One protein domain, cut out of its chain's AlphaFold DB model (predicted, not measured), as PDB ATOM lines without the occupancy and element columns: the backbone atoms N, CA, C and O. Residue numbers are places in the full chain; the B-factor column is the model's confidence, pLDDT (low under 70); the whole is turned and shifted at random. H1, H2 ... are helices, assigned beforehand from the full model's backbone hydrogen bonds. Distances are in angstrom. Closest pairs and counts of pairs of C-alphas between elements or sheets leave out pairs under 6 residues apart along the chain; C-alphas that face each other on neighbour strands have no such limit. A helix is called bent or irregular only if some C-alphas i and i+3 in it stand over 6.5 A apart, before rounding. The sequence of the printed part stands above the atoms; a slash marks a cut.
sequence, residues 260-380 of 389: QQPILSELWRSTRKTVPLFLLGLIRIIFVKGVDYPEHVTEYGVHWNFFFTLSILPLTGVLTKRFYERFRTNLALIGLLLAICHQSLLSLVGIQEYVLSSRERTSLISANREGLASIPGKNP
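AT A GLANCE: This is residues 260 to 380 of the 389 residues of the protein "GPI-anchored wall transfer protein 1" of Puccinia graminis f. sp. tritici (UniProt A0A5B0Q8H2). Three long helices make a zigzag: the bent helix H1 and H3 run antiparallel, packed over part of their lengths, and H3 and H4 then make a V with its corner at residues 324 to 331. The open side of this V is filled by a small cluster of short helices, in which H7 packs on H2 and H5, while H6 touches no helix. The printed part has 121 residues with seven named helices, H1 to H7 in order, and no named strand; its class is all helix. It is only just loose, close to compact, with a radius of gyration of the C-alphas of 16.7 A and spans of 49 by 36 by 23 A.

HOW THE PARTS SIT: H1, residues 263 to 290, was assigned as one helix by its hydrogen bonds but is bent: C-alphas 273 and 276 are 7.1 A apart, and its arms H1a, residues 263 to 273, and H1b, residues 276 to 290, stand at a steep tilt of 52 degrees. H3, residues 306 to 327, touches H1b with its residues 306 to 311 alone, opposite ways at a shallow tilt of 31 degrees; the closest C-alphas, of Gly 281 and Phe 307, are 5.1 A apart. With residues 314 to 318 alone H3 touches H1a, opposite ways at a shallow tilt of 27 degrees, closest at the C-alphas of Ser 270 and Pro 314, 6.2 A. H3 is only just irregular, with C-alphas 311 and 314 6.7 A apart, and has a kink of 29 degrees near residue 315. H4, residues 331 to 348, is close to H3 but not clearly touching, at a steep tilt of 58 degrees; the closest C-alphas, of Tyr 324 and Leu 331, are 6.9 A apart. H4 is apart from both H1a and H1b. H7, residues 369 to 373, touches H2, residues 297 to 300, where the C-alphas of Tyr 300 and Gly 371 are closest at 4.0 A. H7 also touches H5, residues 351 to 356, closest at the C-alphas of Val 355 and Glu 370, 5.6 A. H6, residues 364 to 367, and H7 meet only through their link. Every O i to N i+4 pair is within hydrogen-bond range in H1b, H4, H5 and H7; the counts are 6 of 7 in H1a and 16 of 18 in H3, and H2 and H6 are too short for such a pair.

IN THESE COORDINATES: H1a begins at C-alpha 263, (-41.506, -5.139, -2.773), and is 15.7 A long; H1b is 20.6 A. H3 is 31.0 A long and ends at C-alpha 327, (-56.098, -12.234, -4.810). H4 is 25.3 A long. H7 ends at C-alpha 373, (-46.117, -20.109, 18.256).

THE WHOLE: The C-alphas farthest apart, of Val 291 and Arg 328, are 50.0 A apart. Residues 325 to 330, of which 325 to 327 belong to H3, stand free. The printed part has no cut and no long link. Its mean pLDDT is 79.7; residues 260 to 261, 294 to 296, 298 to 299, 358 to 360 and 377 to 380 are under 70.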
ATOM      1  N   GLN A 260     -46.838   0.464  -9.705       58.16
ATOM      2  CA  GLN A 260     -46.491  -0.524  -8.684       58.16
ATOM      3  C   GLN A 260     -45.110  -0.212  -8.104       58.16
ATOM      4  O   GLN A 260     -44.120  -0.098  -8.817       58.16
ATOM      5  N   GLN A 261     -45.042  -0.085  -6.780       63.12
ATOM      6  CA  GLN A 261     -43.781   0.096  -6.066       63.12
ATOM      7  C   GLN A 261     -43.120  -1.277  -5.819       63.12
ATOM      8  O   GLN A 261     -43.826  -2.248  -5.502       63.12
ATOM      9  N   PRO A 262     -41.783  -1.392  -5.922       74.69
ATOM     10  CA  PRO A 262     -41.084  -2.662  -5.731       74.69
ATOM     11  C   PRO A 262     -41.159  -3.147  -4.273       74.69
ATOM     12  O   PRO A 262     -41.044  -2.350  -3.339       74.69
ATOM     13  N   ILE A 263     -41.316  -4.468  -4.083       73.25
ATOM     14  CA  ILE A 263     -41.506  -5.139  -2.773       73.25
ATOM     15  C   ILE A 263     -40.395  -4.772  -1.791       73.25
ATOM     16  O   ILE A 263     -40.665  -4.426  -0.646       73.25
ATOM     17  N   LEU A 264     -39.151  -4.802  -2.263       78.00
ATOM     18  CA  LEU A 264     -37.961  -4.543  -1.454       78.00
ATOM     19  C   LEU A 264     -37.962  -3.130  -0.863       78.00
ATOM     20  O   LEU A 264     -37.633  -2.959   0.306       78.00
ATOM     21  N   SER A 265     -38.404  -2.127  -1.626       79.06
ATOM     22  CA  SER A 265     -38.486  -0.742  -1.139       79.06
ATOM     23  C   SER A 265     -39.544  -0.567  -0.047       79.06
ATOM     24  O   SER A 265     -39.387   0.236   0.874       79.06
ATOM     25  N   GLU A 266     -40.627  -1.336  -0.133       76.56
ATOM     26  CA  GLU A 266     -41.736  -1.297   0.809       76.56
ATOM     27  C   GLU A 266     -41.413  -2.075   2.085       76.56
ATOM     28  O   GLU A 266     -41.647  -1.563   3.182       76.56
ATOM     29  N   LEU A 267     -40.794  -3.250   1.940       80.69
ATOM     30  CA  LEU A 267     -40.235  -4.017   3.047       80.69
ATOM     31  C   LEU A 267     -39.184  -3.197   3.784       80.69
ATOM     32  O   LEU A 267     -39.347  -2.981   4.975       80.69
ATOM     33  N   TRP A 268     -38.187  -2.636   3.092       84.38
ATOM     34  CA  TRP A 268     -37.148  -1.814   3.717       84.38
ATOM     35  C   TRP A 268     -37.725  -0.620   4.484       84.38
ATOM     36  O   TRP A 268     -37.327  -0.339   5.615       84.38
ATOM     37  N   ARG A 269     -38.720   0.063   3.904       81.81
ATOM     38  CA  ARG A 269     -39.413   1.170   4.574       81.81
ATOM     39  C   ARG A 269     -40.181   0.706   5.816       81.81
ATOM     40  O   ARG A 269     -40.238   1.461   6.785       81.81
ATOM     41  N   SER A 270     -40.777  -0.489   5.794       79.81
ATOM     42  CA  SER A 270     -41.457  -1.084   6.953       79.81
ATOM     43  C   SER A 270     -40.451  -1.512   8.026       79.81
ATOM     44  O   SER A 270     -40.571  -1.099   9.177       79.81
ATOM     45  N   THR A 271     -39.388  -2.215   7.630       82.56
ATOM     46  CA  THR A 271     -38.286  -2.648   8.495       82.56
ATOM     47  C   THR A 271     -37.638  -1.466   9.203       82.56
ATOM     48  O   THR A 271     -37.482  -1.497  10.416       82.56
ATOM     49  N   ARG A 272     -37.348  -0.360   8.500       86.00
ATOM     50  CA  ARG A 272     -36.765   0.845   9.119       86.00
ATOM     51  C   ARG A 272     -37.620   1.398  10.266       86.00
ATOM     52  O   ARG A 272     -37.073   1.949  11.216       86.00
ATOM     53  N   LYS A 273     -38.946   1.246  10.200       82.44
ATOM     54  CA  LYS A 273     -39.866   1.682  11.264       82.44
ATOM     55  C   LYS A 273     -39.886   0.733  12.461       82.44
ATOM     56  O   LYS A 273     -40.249   1.166  13.548       82.44
ATOM     57  N   THR A 274     -39.503  -0.531  12.282       85.75
ATOM     58  CA  THR A 274     -39.475  -1.538  13.353       85.75
ATOM     59  C   THR A 274     -38.103  -1.714  13.990       85.75
ATOM     60  O   THR A 274     -38.030  -2.290  15.074       85.75
ATOM     61  N   VAL A 275     -37.038  -1.154  13.399       90.56
ATOM     62  CA  VAL A 275     -35.679  -1.167  13.974       90.56
ATOM     63  C   VAL A 275     -35.652  -0.717  15.442       90.56
ATOM     64  O   VAL A 275     -35.077  -1.450  16.241       90.56
ATOM     65  N   PRO A 276     -36.291   0.397  15.863       90.44
ATOM     66  CA  PRO A 276     -36.251   0.803  17.270       90.44
ATOM     67  C   PRO A 276     -36.861  -0.237  18.220       90.44
ATOM     68  O   PRO A 276     -36.323  -0.472  19.296       90.44
ATOM     69  N   LEU A 277     -37.948  -0.904  17.812       88.12
ATOM     70  CA  LEU A 277     -38.576  -1.974  18.598       88.12
ATOM     71  C   LEU A 277     -37.687  -3.217  18.669       88.12
ATOM     72  O   LEU A 277     -37.563  -3.828  19.725       88.12
ATOM     73  N   PHE A 278     -37.043  -3.571  17.557       91.12
ATOM     74  CA  PHE A 278     -36.103  -4.685  17.516       91.12
ATOM     75  C   PHE A 278     -34.890  -4.434  18.424       91.12
ATOM     76  O   PHE A 278     -34.537  -5.292  19.232       91.12
ATOM     77  N   LEU A 279     -34.303  -3.233  18.361       93.25
ATOM     78  CA  LEU A 279     -33.209  -2.821  19.244       93.25
ATOM     79  C   LEU A 279     -33.634  -2.834  20.713       93.25
ATOM     80  O   LEU A 279     -32.892  -3.332  21.553       93.25
ATOM     81  N   LEU A 280     -34.843  -2.361  21.028       90.75
ATOM     82  CA  LEU A 280     -35.388  -2.427  22.384       90.75
ATOM     83  C   LEU A 280     -35.517  -3.880  22.879       90.75
ATOM     84  O   LEU A 280     -35.234  -4.164  24.043       90.75
ATOM     85  N   GLY A 281     -35.878  -4.810  21.991       89.31
ATOM     86  CA  GLY A 281     -35.870  -6.247  22.269       89.31
ATOM     87  C   GLY A 281     -34.474  -6.793  22.583       89.31
ATOM     88  O   GLY A 281     -34.321  -7.548  23.541       89.31
ATOM     89  N   LEU A 282     -33.447  -6.384  21.831       91.31
ATOM     90  CA  LEU A 282     -32.057  -6.773  22.104       91.31
ATOM     91  C   LEU A 282     -31.560  -6.213  23.439       91.31
ATOM     92  O   LEU A 282     -30.996  -6.954  24.241       91.31
ATOM     93  N   ILE A 283     -31.824  -4.930  23.702       92.19
ATOM     94  CA  ILE A 283     -31.494  -4.273  24.971       92.19
ATOM     95  C   ILE A 283     -32.132  -5.041  26.129       92.19
ATOM     96  O   ILE A 283     -31.442  -5.387  27.082       92.19
ATOM     97  N   ARG A 284     -33.421  -5.396  26.026       89.06
ATOM     98  CA  ARG A 284     -34.104  -6.199  27.050       89.06
ATOM     99  C   ARG A 284     -33.367  -7.504  27.343       89.06
ATOM    100  O   ARG A 284     -33.223  -7.843  28.510       89.06
ATOM    101  N   ILE A 285     -32.904  -8.228  26.325       87.44
ATOM    102  CA  ILE A 285     -32.172  -9.489  26.530       87.44
ATOM    103  C   ILE A 285     -30.861  -9.235  27.256       87.44
ATOM    104  O   ILE A 285     -30.584  -9.914  28.238       87.44
ATOM    105  N   ILE A 286     -30.084  -8.248  26.804       89.25
ATOM    106  CA  ILE A 286     -28.790  -7.910  27.409       89.25
ATOM    107  C   ILE A 286     -28.973  -7.555  28.886       89.25
ATOM    108  O   ILE A 286     -28.248  -8.072  29.726       89.25
ATOM    109  N   PHE A 287     -29.967  -6.729  29.222       87.44
ATOM    110  CA  PHE A 287     -30.227  -6.338  30.607       87.44
ATOM    111  C   PHE A 287     -30.771  -7.487  31.460       87.44
ATOM    112  O   PHE A 287     -30.289  -7.698  32.567       87.44
ATOM    113  N   VAL A 288     -31.746  -8.254  30.966       83.50
ATOM    114  CA  VAL A 288     -32.338  -9.363  31.737       83.50
ATOM    115  C   VAL A 288     -31.305 -10.456  32.003       83.50
ATOM    116  O   VAL A 288     -31.209 -10.933  33.131       83.50
ATOM    117  N   LYS A 289     -30.494 -10.804  30.994       83.06
ATOM    118  CA  LYS A 289     -29.419 -11.798  31.121       83.06
ATOM    119  C   LYS A 289     -28.205 -11.264  31.877       83.06
ATOM    120  O   LYS A 289     -27.539 -12.039  32.540       83.06
ATOM    121  N   GLY A 290     -27.914  -9.968  31.783       84.38
ATOM    122  CA  GLY A 290     -26.790  -9.345  32.486       84.38
ATOM    123  C   GLY A 290     -27.046  -9.091  33.974       84.38
ATOM    124  O   GLY A 290     -26.095  -9.031  34.742       84.38
ATOM    125  N   VAL A 291     -28.311  -8.941  34.386       83.62
ATOM    126  CA  VAL A 291     -28.719  -8.679  35.783       83.62
ATOM    127  C   VAL A 291     -29.256  -9.947  36.473       83.62
ATOM    128  O   VAL A 291     -29.684  -9.889  37.623       83.62
ATOM    129  N   ASP A 292     -29.256 -11.097  35.786       76.06
ATOM    130  CA  ASP A 292     -29.855 -12.359  36.253       76.06
ATOM    131  C   ASP A 292     -31.292 -12.181  36.783       76.06
ATOM    132  O   ASP A 292     -31.719 -12.785  37.773       76.06
ATOM    133  N   TYR A 293     -32.062 -11.317  36.112       73.31
ATOM    134  CA  TYR A 293     -33.442 -11.048  36.499       73.31
ATOM    135  C   TYR A 293     -34.311 -12.285  36.210       73.31
ATOM    136  O   TYR A 293     -34.184 -12.875  35.133       73.31
ATOM    137  N   PRO A 294     -35.210 -12.697  37.128       61.78
ATOM    138  CA  PRO A 294     -36.060 -13.863  36.915       61.78
ATOM    139  C   PRO A 294     -36.962 -13.659  35.691       61.78
ATOM    140  O   PRO A 294     -37.828 -12.783  35.668       61.78
ATOM    141  N   GLU A 295     -36.727 -14.458  34.651       68.00
ATOM    142  CA  GLU A 295     -37.513 -14.451  33.422       68.00
ATOM    143  C   GLU A 295     -38.501 -15.622  33.400       68.00
ATOM    144  O   GLU A 295     -38.138 -16.779  33.625       68.00
ATOM    145  N   HIS A 296     -39.756 -15.327  33.071       63.12
ATOM    146  CA  HIS A 296     -40.764 -16.352  32.830       63.12
ATOM    147  C   HIS A 296     -40.549 -16.933  31.427       63.12
ATOM    148  O   HIS A 296     -41.091 -16.450  30.431       63.12
ATOM    149  N   VAL A 297     -39.717 -17.974  31.342       70.12
ATOM    150  CA  VAL A 297     -39.378 -18.656  30.077       70.12
ATOM    151  C   VAL A 297     -40.625 -19.236  29.394       70.12
ATOM    152  O   VAL A 297     -40.661 -19.380  28.178       70.12
ATOM    153  N   THR A 298     -41.673 -19.532  30.160       66.62
ATOM    154  CA  THR A 298     -42.968 -20.037  29.682       66.62
ATOM    155  C   THR A 298     -43.781 -19.007  28.891       66.62
ATOM    156  O   THR A 298     -44.715 -19.389  28.192       66.62
ATOM    157  N   GLU A 299     -43.440 -17.713  28.940       68.81
ATOM    158  CA  GLU A 299     -44.203 -16.683  28.225       68.81
ATOM    159  C   GLU A 299     -43.836 -16.561  26.744       68.81
ATOM    160  O   GLU A 299     -44.715 -16.436  25.892       68.81
ATOM    161  N   TYR A 300     -42.539 -16.519  26.441       74.75
ATOM    162  CA  TYR A 300     -42.027 -16.316  25.083       74.75
ATOM    163  C   TYR A 300     -40.821 -17.212  24.765       74.75
ATOM    164  O   TYR A 300     -40.517 -17.425  23.593       74.75
ATOM    165  N   GLY A 301     -40.158 -17.773  25.772       78.75
ATOM    166  CA  GLY A 301     -38.922 -18.532  25.626       78.75
ATOM    167  C   GLY A 301     -37.724 -17.840  26.269       78.75
ATOM    168  O   GLY A 301     -37.854 -16.833  26.960       78.75
ATOM    169  N   VAL A 302     -36.541 -18.409  26.043       80.31
ATOM    170  CA  VAL A 302     -35.287 -18.004  26.709       80.31
ATOM    171  C   VAL A 302     -34.714 -16.705  26.134       80.31
ATOM    172  O   VAL A 302     -34.083 -15.923  26.842       80.31
ATOM    173  N   HIS A 303     -34.888 -16.486  24.831       83.44
ATOM    174  CA  HIS A 303     -34.330 -15.334  24.116       83.44
ATOM    175  C   HIS A 303     -35.400 -14.513  23.398       83.44
ATOM    176  O   HIS A 303     -35.143 -13.380  22.996       83.44
ATOM    177  N   TRP A 304     -36.600 -15.056  23.218       84.00
ATOM    178  CA  TRP A 304     -37.684 -14.338  22.574       84.00
ATOM    179  C   TRP A 304     -38.388 -13.404  23.551       84.00
ATOM    180  O   TRP A 304     -38.558 -13.696  24.731       84.00
ATOM    181  N   ASN A 305     -38.852 -12.271  23.043       87.44
ATOM    182  CA  ASN A 305     -39.620 -11.322  23.827       87.44
ATOM    183  C   ASN A 305     -40.742 -10.710  22.989       87.44
ATOM    184  O   ASN A 305     -40.756 -10.779  21.759       87.44
ATOM    185  N   PHE A 306     -41.672 -10.058  23.681       82.94
ATOM    186  CA  PHE A 306     -42.808  -9.397  23.052       82.94
ATOM    187  C   PHE A 306     -42.409  -8.322  22.018       82.94
ATOM    188  O   PHE A 306     -43.106  -8.148  21.018       82.94
ATOM    189  N   PHE A 307     -41.281  -7.626  22.209       87.25
ATOM    190  CA  PHE A 307     -40.821  -6.603  21.263       87.25
ATOM    191  C   PHE A 307     -40.418  -7.205  19.917       87.25
ATOM    192  O   PHE A 307     -40.702  -6.606  18.881       87.25
ATOM    193  N   PHE A 308     -39.836  -8.406  19.905       88.25
ATOM    194  CA  PHE A 308     -39.563  -9.122  18.661       88.25
ATOM    195  C   PHE A 308     -40.841  -9.503  17.930       88.25
ATOM    196  O   PHE A 308     -40.941  -9.231  16.733       88.25
ATOM    197  N   THR A 309     -41.846 -10.019  18.639       87.38
ATOM    198  CA  THR A 309     -43.162 -10.276  18.043       87.38
ATOM    199  C   THR A 309     -43.727  -8.995  17.415       87.38
ATOM    200  O   THR A 309     -44.041  -8.990  16.226       87.38
ATOM    201  N   LEU A 310     -43.741  -7.866  18.140       84.25
ATOM    202  CA  LEU A 310     -44.184  -6.570  17.600       84.25
ATOM    203  C   LEU A 310     -43.344  -6.062  16.421       84.25
ATOM    204  O   LEU A 310     -43.879  -5.393  15.538       84.25
ATOM    205  N   SER A 311     -42.046  -6.361  16.386       86.81
ATOM    206  CA  SER A 311     -41.170  -5.947  15.288       86.81
ATOM    207  C   SER A 311     -41.478  -6.683  13.980       86.81
ATOM    208  O   SER A 311     -41.290  -6.103  12.913       86.81
ATOM    209  N   ILE A 312     -41.998  -7.914  14.058       87.56
ATOM    210  CA  ILE A 312     -42.358  -8.756  12.907       87.56
ATOM    211  C   ILE A 312     -43.721  -8.356  12.320       87.56
ATOM    212  O   ILE A 312     -43.922  -8.445  11.108       87.56
ATOM    213  N   LEU A 313     -44.646  -7.860  13.146       84.62
ATOM    214  CA  LEU A 313     -46.013  -7.503  12.740       84.62
ATOM    215  C   LEU A 313     -46.088  -6.547  11.527       84.62
ATOM    216  O   LEU A 313     -46.860  -6.791  10.601       84.62
ATOM    217  N   PRO A 314     -45.301  -5.459  11.449       82.94
ATOM    218  CA  PRO A 314     -45.325  -4.606  10.262       82.94
ATOM    219  C   PRO A 314     -44.749  -5.266   9.003       82.94
ATOM    220  O   PRO A 314     -45.102  -4.849   7.898       82.94
ATOM    221  N   LEU A 315     -43.890  -6.286   9.129       83.06
ATOM    222  CA  LEU A 315     -43.439  -7.077   7.977       83.06
ATOM    223  C   LEU A 315     -44.556  -7.995   7.476       83.06
ATOM    224  O   LEU A 315     -44.795  -8.052   6.268       83.06
ATOM    225  N   THR A 316     -45.285  -8.651   8.385       81.94
ATOM    226  CA  THR A 316     -46.441  -9.474   8.000       81.94
ATOM    227  C   THR A 316     -47.523  -8.623   7.342       81.94
ATOM    228  O   THR A 316     -48.085  -9.045   6.337       81.94
ATOM    229  N   GLY A 317     -47.721  -7.376   7.784       81.12
ATOM    230  CA  GLY A 317     -48.619  -6.420   7.127       81.12
ATOM    231  C   GLY A 317     -48.281  -6.145   5.652       81.12
ATOM    232  O   GLY A 317     -49.189  -6.068   4.820       81.12
ATOM    233  N   VAL A 318     -46.994  -6.055   5.285       81.88
ATOM    234  CA  VAL A 318     -46.577  -5.913   3.872       81.88
ATOM    235  C   VAL A 318     -46.909  -7.177   3.078       81.88
ATOM    236  O   VAL A 318     -47.384  -7.084   1.945       81.88
ATOM    237  N   LEU A 319     -46.717  -8.357   3.671       81.88
ATOM    238  CA  LEU A 319     -47.053  -9.626   3.026       81.88
ATOM    239  C   LEU A 319     -48.568  -9.771   2.819       81.88
ATOM    240  O   LEU A 319     -49.015 -10.083   1.714       81.88
ATOM    241  N   THR A 320     -49.369  -9.454   3.840       79.88
ATOM    242  CA  THR A 320     -50.838  -9.445   3.760       79.88
ATOM    243  C   THR A 320     -51.330  -8.470   2.698       79.88
ATOM    244  O   THR A 320     -52.238  -8.802   1.939       79.88
ATOM    245  N   LYS A 321     -50.704  -7.292   2.580       78.19
ATOM    246  CA  LYS A 321     -51.012  -6.333   1.516       78.19
ATOM    247  C   LYS A 321     -50.810  -6.941   0.128       78.19
ATOM    248  O   LYS A 321     -51.673  -6.794  -0.730       78.19
ATOM    249  N   ARG A 322     -49.687  -7.623  -0.104       78.19
ATOM    250  CA  ARG A 322     -49.402  -8.257  -1.401       78.19
ATOM    251  C   ARG A 322     -50.377  -9.371  -1.718       78.19
ATOM    252  O   ARG A 322     -50.862  -9.452  -2.843       78.19
ATOM    253  N   PHE A 323     -50.693 -10.186  -0.721       79.69
ATOM    254  CA  PHE A 323     -51.709 -11.216  -0.852       79.69
ATOM    255  C   PHE A 323     -53.067 -10.597  -1.217       79.69
ATOM    256  O   PHE A 323     -53.714 -11.030  -2.167       79.69
ATOM    257  N   TYR A 324     -53.449  -9.506  -0.552       79.44
ATOM    258  CA  TYR A 324     -54.663  -8.761  -0.867       79.44
ATOM    259  C   TYR A 324     -54.673  -8.200  -2.296       79.44
ATOM    260  O   TYR A 324     -55.645  -8.390  -3.021       79.44
ATOM    261  N   GLU A 325     -53.596  -7.545  -2.735       75.44
ATOM    262  CA  GLU A 325     -53.495  -6.984  -4.090       75.44
ATOM    263  C   GLU A 325     -53.507  -8.075  -5.174       75.44
ATOM    264  O   GLU A 325     -54.053  -7.853  -6.256       75.44
ATOM    265  N   ARG A 326     -52.942  -9.258  -4.883       78.69
ATOM    266  CA  ARG A 326     -52.886 -10.388  -5.819       78.69
ATOM    267  C   ARG A 326     -54.223 -11.113  -5.954       78.69
ATOM    268  O   ARG A 326     -54.617 -11.419  -7.074       78.69
ATOM    269  N   PHE A 327     -54.885 -11.407  -4.837       78.19
ATOM    270  CA  PHE A 327     -56.098 -12.234  -4.810       78.19
ATOM    271  C   PHE A 327     -57.398 -11.417  -4.758       78.19
ATOM    272  O   PHE A 327     -58.470 -11.975  -4.962       78.19
ATOM    273  N   ARG A 328     -57.326 -10.101  -4.496       75.06
ATOM    274  CA  ARG A 328     -58.472  -9.177  -4.344       75.06
ATOM    275  C   ARG A 328     -59.551  -9.651  -3.355       75.06
ATOM    276  O   ARG A 328     -60.706  -9.245  -3.439       75.06
ATOM    277  N   THR A 329     -59.178 -10.483  -2.387       76.25
ATOM    278  CA  THR A 329     -60.075 -11.063  -1.374       76.25
ATOM    279  C   THR A 329     -60.295 -10.124  -0.193       76.25
ATOM    280  O   THR A 329     -59.371  -9.441   0.221       76.25
ATOM    281  N   ASN A 330     -61.464 -10.128   0.447       82.12
ATOM    282  CA  ASN A 330     -61.698  -9.313   1.648       82.12
ATOM    283  C   ASN A 330     -60.647  -9.573   2.754       82.12
ATOM    284  O   ASN A 330     -60.426 -10.724   3.128       82.12
ATOM    285  N   LEU A 331     -60.045  -8.518   3.332       81.56
ATOM    286  CA  LEU A 331     -59.047  -8.651   4.418       81.56
ATOM    287  C   LEU A 331     -59.591  -9.435   5.618       81.56
ATOM    288  O   LEU A 331     -58.856 -10.201   6.236       81.56
ATOM    289  N   ALA A 332     -60.881  -9.273   5.924       85.06
ATOM    290  CA  ALA A 332     -61.544 -10.008   6.996       85.06
ATOM    291  C   ALA A 332     -61.526 -11.528   6.758       85.06
ATOM    292  O   ALA A 332     -61.309 -12.284   7.698       85.06
ATOM    293  N   LEU A 333     -61.682 -11.974   5.504       86.50
ATOM    294  CA  LEU A 333     -61.618 -13.396   5.154       86.50
ATOM    295  C   LEU A 333     -60.197 -13.942   5.293       86.50
ATOM    296  O   LEU A 333     -60.028 -15.052   5.781       86.50
ATOM    297  N   ILE A 334     -59.181 -13.157   4.918       84.81
ATOM    298  CA  ILE A 334     -57.774 -13.537   5.113       84.81
ATOM    299  C   ILE A 334     -57.481 -13.711   6.608       84.81
ATOM    300  O   ILE A 334     -56.886 -14.709   7.003       84.81
ATOM    301  N   GLY A 335     -57.927 -12.765   7.442       86.94
ATOM    302  CA  GLY A 335     -57.774 -12.852   8.895       86.94
ATOM    303  C   GLY A 335     -58.507 -14.053   9.496       86.94
ATOM    304  O   GLY A 335     -57.934 -14.769  10.310       86.94
ATOM    305  N   LEU A 336     -59.741 -14.316   9.052       89.12
ATOM    306  CA  LEU A 336     -60.523 -15.471   9.495       89.12
ATOM    307  C   LEU A 336     -59.864 -16.794   9.089       89.12
ATOM    308  O   LEU A 336     -59.738 -17.690   9.917       89.12
ATOM    309  N   LEU A 337     -59.402 -16.908   7.842       88.75
ATOM    310  CA  LEU A 337     -58.698 -18.091   7.352       88.75
ATOM    311  C   LEU A 337     -57.402 -18.327   8.132       88.75
ATOM    312  O   LEU A 337     -57.119 -19.461   8.511       88.75
ATOM    313  N   LEU A 338     -56.636 -17.266   8.404       88.06
ATOM    314  CA  LEU A 338     -55.421 -17.341   9.210       88.06
ATOM    315  C   LEU A 338     -55.727 -17.821  10.634       88.06
ATOM    316  O   LEU A 338     -55.030 -18.699  11.133       88.06
ATOM    317  N   ALA A 339     -56.784 -17.295  11.261       87.94
ATOM    318  CA  ALA A 339     -57.209 -17.703  12.598       87.94
ATOM    319  C   ALA A 339     -57.666 -19.169  12.638       87.94
ATOM    320  O   ALA A 339     -57.266 -19.907  13.535       87.94
ATOM    321  N   ILE A 340     -58.452 -19.614  11.648       89.06
ATOM    322  CA  ILE A 340     -58.878 -21.016  11.529       89.06
ATOM    323  C   ILE A 340     -57.659 -21.914  11.329       89.06
ATOM    324  O   ILE A 340     -57.488 -22.873  12.071       89.06
ATOM    325  N   CYS A 341     -56.779 -21.583  10.381       88.50
ATOM    326  CA  CYS A 341     -55.572 -22.356  10.103       88.50
ATOM    327  C   CYS A 341     -54.670 -22.463  11.340       88.50
ATOM    328  O   CYS A 341     -54.209 -23.552  11.670       88.50
ATOM    329  N   HIS A 342     -54.472 -21.360  12.066       87.50
ATOM    330  CA  HIS A 342     -53.683 -21.336  13.296       87.50
ATOM    331  C   HIS A 342     -54.323 -22.161  14.417       87.50
ATOM    332  O   HIS A 342     -53.636 -22.981  15.026       87.50
ATOM    333  N   GLN A 343     -55.634 -22.029  14.641       87.44
ATOM    334  CA  GLN A 343     -56.349 -22.831  15.637       87.44
ATOM    335  C   GLN A 343     -56.335 -24.324  15.282       87.44
ATOM    336  O   GLN A 343     -56.136 -25.154  16.166       87.44
ATOM    337  N   SER A 344     -56.501 -24.674  14.004       84.06
ATOM    338  CA  SER A 344     -56.400 -26.052  13.516       84.06
ATOM    339  C   SER A 344     -54.991 -26.614  13.678       84.06
ATOM    340  O   SER A 344     -54.838 -27.766  14.067       84.06
ATOM    341  N   LEU A 345     -53.952 -25.816  13.422       84.62
ATOM    342  CA  LEU A 345     -52.566 -26.237  13.612       84.62
ATOM    343  C   LEU A 345     -52.256 -26.483  15.098       84.62
ATOM    344  O   LEU A 345     -51.598 -27.462  15.444       84.62
ATOM    345  N   LEU A 346     -52.770 -25.633  15.989       82.00
ATOM    346  CA  LEU A 346     -52.621 -25.811  17.432       82.00
ATOM    347  C   LEU A 346     -53.323 -27.075  17.942       82.00
ATOM    348  O   LEU A 346     -52.733 -27.794  18.749       82.00
ATOM    349  N   SER A 347     -54.543 -27.349  17.468       79.69
ATOM    350  CA  SER A 347     -55.373 -28.449  17.971       79.69
ATOM    351  C   SER A 347     -55.088 -29.803  17.318       79.69
ATOM    352  O   SER A 347     -55.067 -30.808  18.019       79.69
ATOM    353  N   LEU A 348     -54.865 -29.851  16.001       78.19
ATOM    354  CA  LEU A 348     -54.735 -31.106  15.247       78.19
ATOM    355  C   LEU A 348     -53.294 -31.609  15.174       78.19
ATOM    356  O   LEU A 348     -53.064 -32.813  15.195       78.19
ATOM    357  N   VAL A 349     -52.320 -30.699  15.077       77.94
ATOM    358  CA  VAL A 349     -50.892 -31.055  14.944       77.94
ATOM    359  C   VAL A 349     -50.218 -31.198  16.317       77.94
ATOM    360  O   VAL A 349     -49.059 -31.590  16.408       77.94
ATOM    361  N   GLY A 350     -50.936 -30.904  17.408       73.31
ATOM    362  CA  GLY A 350     -50.412 -31.026  18.771       73.31
ATOM    363  C   GLY A 350     -49.366 -29.962  19.122       73.31
ATOM    364  O   GLY A 350     -48.651 -30.106  20.114       73.31
ATOM    365  N   ILE A 351     -49.269 -28.868  18.349       75.50
ATOM    366  CA  ILE A 351     -48.338 -27.763  18.644       75.50
ATOM    367  C   ILE A 351     -48.649 -27.152  20.011       75.50
ATOM    368  O   ILE A 351     -47.734 -26.768  20.732       75.50
ATOM    369  N   GLN A 352     -49.922 -27.107  20.403       73.62
ATOM    370  CA  GLN A 352     -50.322 -26.641  21.726       73.62
ATOM    371  C   GLN A 352     -49.684 -27.478  22.846       73.62
ATOM    372  O   GLN A 352     -49.112 -26.922  23.782       73.62
ATOM    373  N   GLU A 353     -49.724 -28.807  22.732       74.06
ATOM    374  CA  GLU A 353     -49.082 -29.710  23.693       74.06
ATOM    375  C   GLU A 353     -47.559 -29.584  23.632       74.06
ATOM    376  O   GLU A 353     -46.895 -29.542  24.664       74.06
ATOM    377  N   TYR A 354     -46.987 -29.424  22.437       76.50
ATOM    378  CA  TYR A 354     -45.554 -29.193  22.267       76.50
ATOM    379  C   TYR A 354     -45.070 -27.897  22.937       76.50
ATOM    380  O   TYR A 354     -43.997 -27.892  23.540       76.50
ATOM    381  N   VAL A 355     -45.856 -26.820  22.877       75.25
ATOM    382  CA  VAL A 355     -45.543 -25.523  23.498       75.25
ATOM    383  C   VAL A 355     -45.719 -25.575  25.019       75.25
ATOM    384  O   VAL A 355     -44.855 -25.080  25.737       75.25
ATOM    385  N   LEU A 356     -46.785 -26.215  25.513       71.62
ATOM    386  CA  LEU A 356     -47.075 -26.331  26.950       71.62
ATOM    387  C   LEU A 356     -46.264 -27.430  27.661       71.62
ATOM    388  O   LEU A 356     -46.168 -27.426  28.885       71.62
ATOM    389  N   SER A 357     -45.683 -28.381  26.926       70.56
ATOM    390  CA  SER A 357     -44.911 -29.487  27.507       70.56
ATOM    391  C   SER A 357     -43.584 -29.029  28.113       70.56
ATOM    392  O   SER A 357     -42.850 -28.248  27.512       70.56
ATOM    393  N   SER A 358     -43.176 -29.617  29.235       62.62
ATOM    394  CA  SER A 358     -41.859 -29.403  29.862       62.62
ATOM    395  C   SER A 358     -40.708 -30.132  29.144       62.62
ATOM    396  O   SER A 358     -39.815 -30.678  29.785       62.62
ATOM    397  N   ARG A 359     -40.745 -30.210  27.809       66.62
ATOM    398  CA  ARG A 359     -39.724 -30.894  27.002       66.62
ATOM    399  C   ARG A 359     -38.384 -30.154  27.058       66.62
ATOM    400  O   ARG A 359     -38.354 -28.928  27.164       66.62
ATOM    401  N   GLU A 360     -37.285 -30.897  26.964       68.00
ATOM    402  CA  GLU A 360     -35.933 -30.336  27.035       68.00
ATOM    403  C   GLU A 360     -35.673 -29.293  25.932       68.00
ATOM    404  O   GLU A 360     -35.984 -29.497  24.755       68.00
ATOM    405  N   ARG A 361     -35.086 -28.156  26.326       72.19
ATOM    406  CA  ARG A 361     -34.779 -27.009  25.456       72.19
ATOM    407  C   ARG A 361     -33.372 -27.148  24.867       72.19
ATOM    408  O   ARG A 361     -32.450 -26.465  25.295       72.19
ATOM    409  N   THR A 362     -33.201 -28.058  23.913       76.50
ATOM    410  CA  THR A 362     -31.880 -28.419  23.358       76.50
ATOM    411  C   THR A 362     -31.440 -27.559  22.168       76.50
ATOM    412  O   THR A 362     -30.250 -27.400  21.919       76.50
ATOM    413  N   SER A 363     -32.387 -26.973  21.431       81.69
ATOM    414  CA  SER A 363     -32.150 -26.141  20.240       81.69
ATOM    415  C   SER A 363     -32.723 -24.727  20.388       81.69
ATOM    416  O   SER A 363     -33.690 -24.517  21.123       81.69
ATOM    417  N   LEU A 364     -32.200 -23.763  19.619       76.94
ATOM    418  CA  LEU A 364     -32.696 -22.374  19.597       76.94
ATOM    419  C   LEU A 364     -34.199 -22.268  19.290       76.94
ATOM    420  O   LEU A 364     -34.872 -21.389  19.827       76.94
ATOM    421  N   ILE A 365     -34.728 -23.166  18.453       79.12
ATOM    422  CA  ILE A 365     -36.159 -23.226  18.124       79.12
ATOM    423  C   ILE A 365     -36.945 -23.759  19.322       79.12
ATOM    424  O   ILE A 365     -37.919 -23.138  19.736       79.12
ATOM    425  N   SER A 366     -36.494 -24.857  19.936       79.12
ATOM    426  CA  SER A 366     -37.150 -25.411  21.131       79.12
ATOM    427  C   SER A 366     -37.093 -24.473  22.343       79.12
ATOM    428  O   SER A 366     -38.005 -24.479  23.160       79.12
ATOM    429  N   ALA A 367     -36.060 -23.631  22.437       80.00
ATOM    430  CA  ALA A 367     -35.895 -22.656  23.511       80.00
ATOM    431  C   ALA A 367     -36.813 -21.428  23.375       80.00
ATOM    432  O   ALA A 367     -37.008 -20.717  24.356       80.00
ATOM    433  N   ASN A 368     -37.347 -21.167  22.174       83.56
ATOM    434  CA  ASN A 368     -38.187 -20.005  21.848       83.56
ATOM    435  C   ASN A 368     -39.540 -20.399  21.237       83.56
ATOM    436  O   ASN A 368     -40.197 -19.595  20.570       83.56
ATOM    437  N   ARG A 369     -39.946 -21.657  21.417       80.81
ATOM    438  CA  ARG A 369     -41.146 -22.236  20.800       80.81
ATOM    439  C   ARG A 369     -42.419 -21.488  21.200       80.81
ATOM    440  O   ARG A 369     -43.295 -21.317  20.359       80.81
ATOM    441  N   GLU A 370     -42.499 -21.006  22.442       79.56
ATOM    442  CA  GLU A 370     -43.639 -20.251  22.966       79.56
ATOM    443  C   GLU A 370     -43.798 -18.931  22.188       79.56
ATOM    444  O   GLU A 370     -44.877 -18.603  21.687       79.56
ATOM    445  N   GLY A 371     -42.691 -18.215  21.979       76.81
ATOM    446  CA  GLY A 371     -42.644 -16.970  21.223       76.81
ATOM    447  C   GLY A 371     -42.957 -17.150  19.743       76.81
ATOM    448  O   GLY A 371     -43.754 -16.388  19.194       76.81
ATOM    449  N   LEU A 372     -42.410 -18.188  19.108       80.88
ATOM    450  CA  LEU A 372     -42.674 -18.495  17.699       80.88
ATOM    451  C   LEU A 372     -44.136 -18.894  17.456       80.88
ATOM    452  O   LEU A 372     -44.759 -18.410  16.512       80.88
ATOM    453  N   ALA A 373     -44.711 -19.716  18.337       79.81
ATOM    454  CA  ALA A 373     -46.117 -20.109  18.256       79.81
ATOM    455  C   ALA A 373     -47.079 -18.924  18.464       79.81
ATOM    456  O   ALA A 373     -48.199 -18.950  17.949       79.81
ATOM    457  N   SER A 374     -46.633 -17.874  19.168       77.50
ATOM    458  CA  SER A 374     -47.418 -16.659  19.436       77.50
ATOM    459  C   SER A 374     -47.496 -15.666  18.266       77.50
ATOM    460  O   SER A 374     -48.297 -14.735  18.324       77.50
ATOM    461  N   ILE A 375     -46.693 -15.842  17.204       80.56
ATOM    462  CA  ILE A 375     -46.606 -14.890  16.078       80.56
ATOM    463  C   ILE A 375     -47.957 -14.675  15.363       80.56
ATOM    464  O   ILE A 375     -48.300 -13.517  15.115       80.56
ATOM    465  N   PRO A 376     -48.743 -15.720  15.026       75.94
ATOM    466  CA  PRO A 376     -50.045 -15.540  14.375       75.94
ATOM    467  C   PRO A 376     -51.133 -15.039  15.341       75.94
ATOM    468  O   PRO A 376     -52.129 -14.466  14.906       75.94
ATOM    469  N   GLY A 377     -50.929 -15.243  16.642       68.12
ATOM    470  CA  GLY A 377     -51.841 -14.875  17.719       68.12
ATOM    471  C   GLY A 377     -51.622 -15.759  18.949       68.12
ATOM    472  O   GLY A 377     -51.260 -16.927  18.827       68.12
ATOM    473  N   LYS A 378     -51.843 -15.213  20.150       60.53
ATOM    474  CA  LYS A 378     -51.967 -16.002  21.386       60.53
ATOM    475  C   LYS A 378     -53.456 -16.269  21.593       60.53
ATOM    476  O   LYS A 378     -54.195 -15.336  21.899       60.53
ATOM    477  N   ASN A 379     -53.903 -17.507  21.395       50.09
ATOM    478  CA  ASN A 379     -55.298 -17.868  21.643       50.09
ATOM    479  C   ASN A 379     -55.492 -18.135  23.139       50.09
ATOM    480  O   ASN A 379     -54.862 -19.054  23.668       50.09
ATOM    481  N   PRO A 380     -56.373 -17.400  23.835       42.94
ATOM    482  CA  PRO A 380     -56.893 -17.876  25.099       42.94
ATOM    483  C   PRO A 380     -57.905 -18.975  24.775       42.94
ATOM    484  O   PRO A 380     -59.071 -18.711  24.486       42.94
TER     485      PRO A 380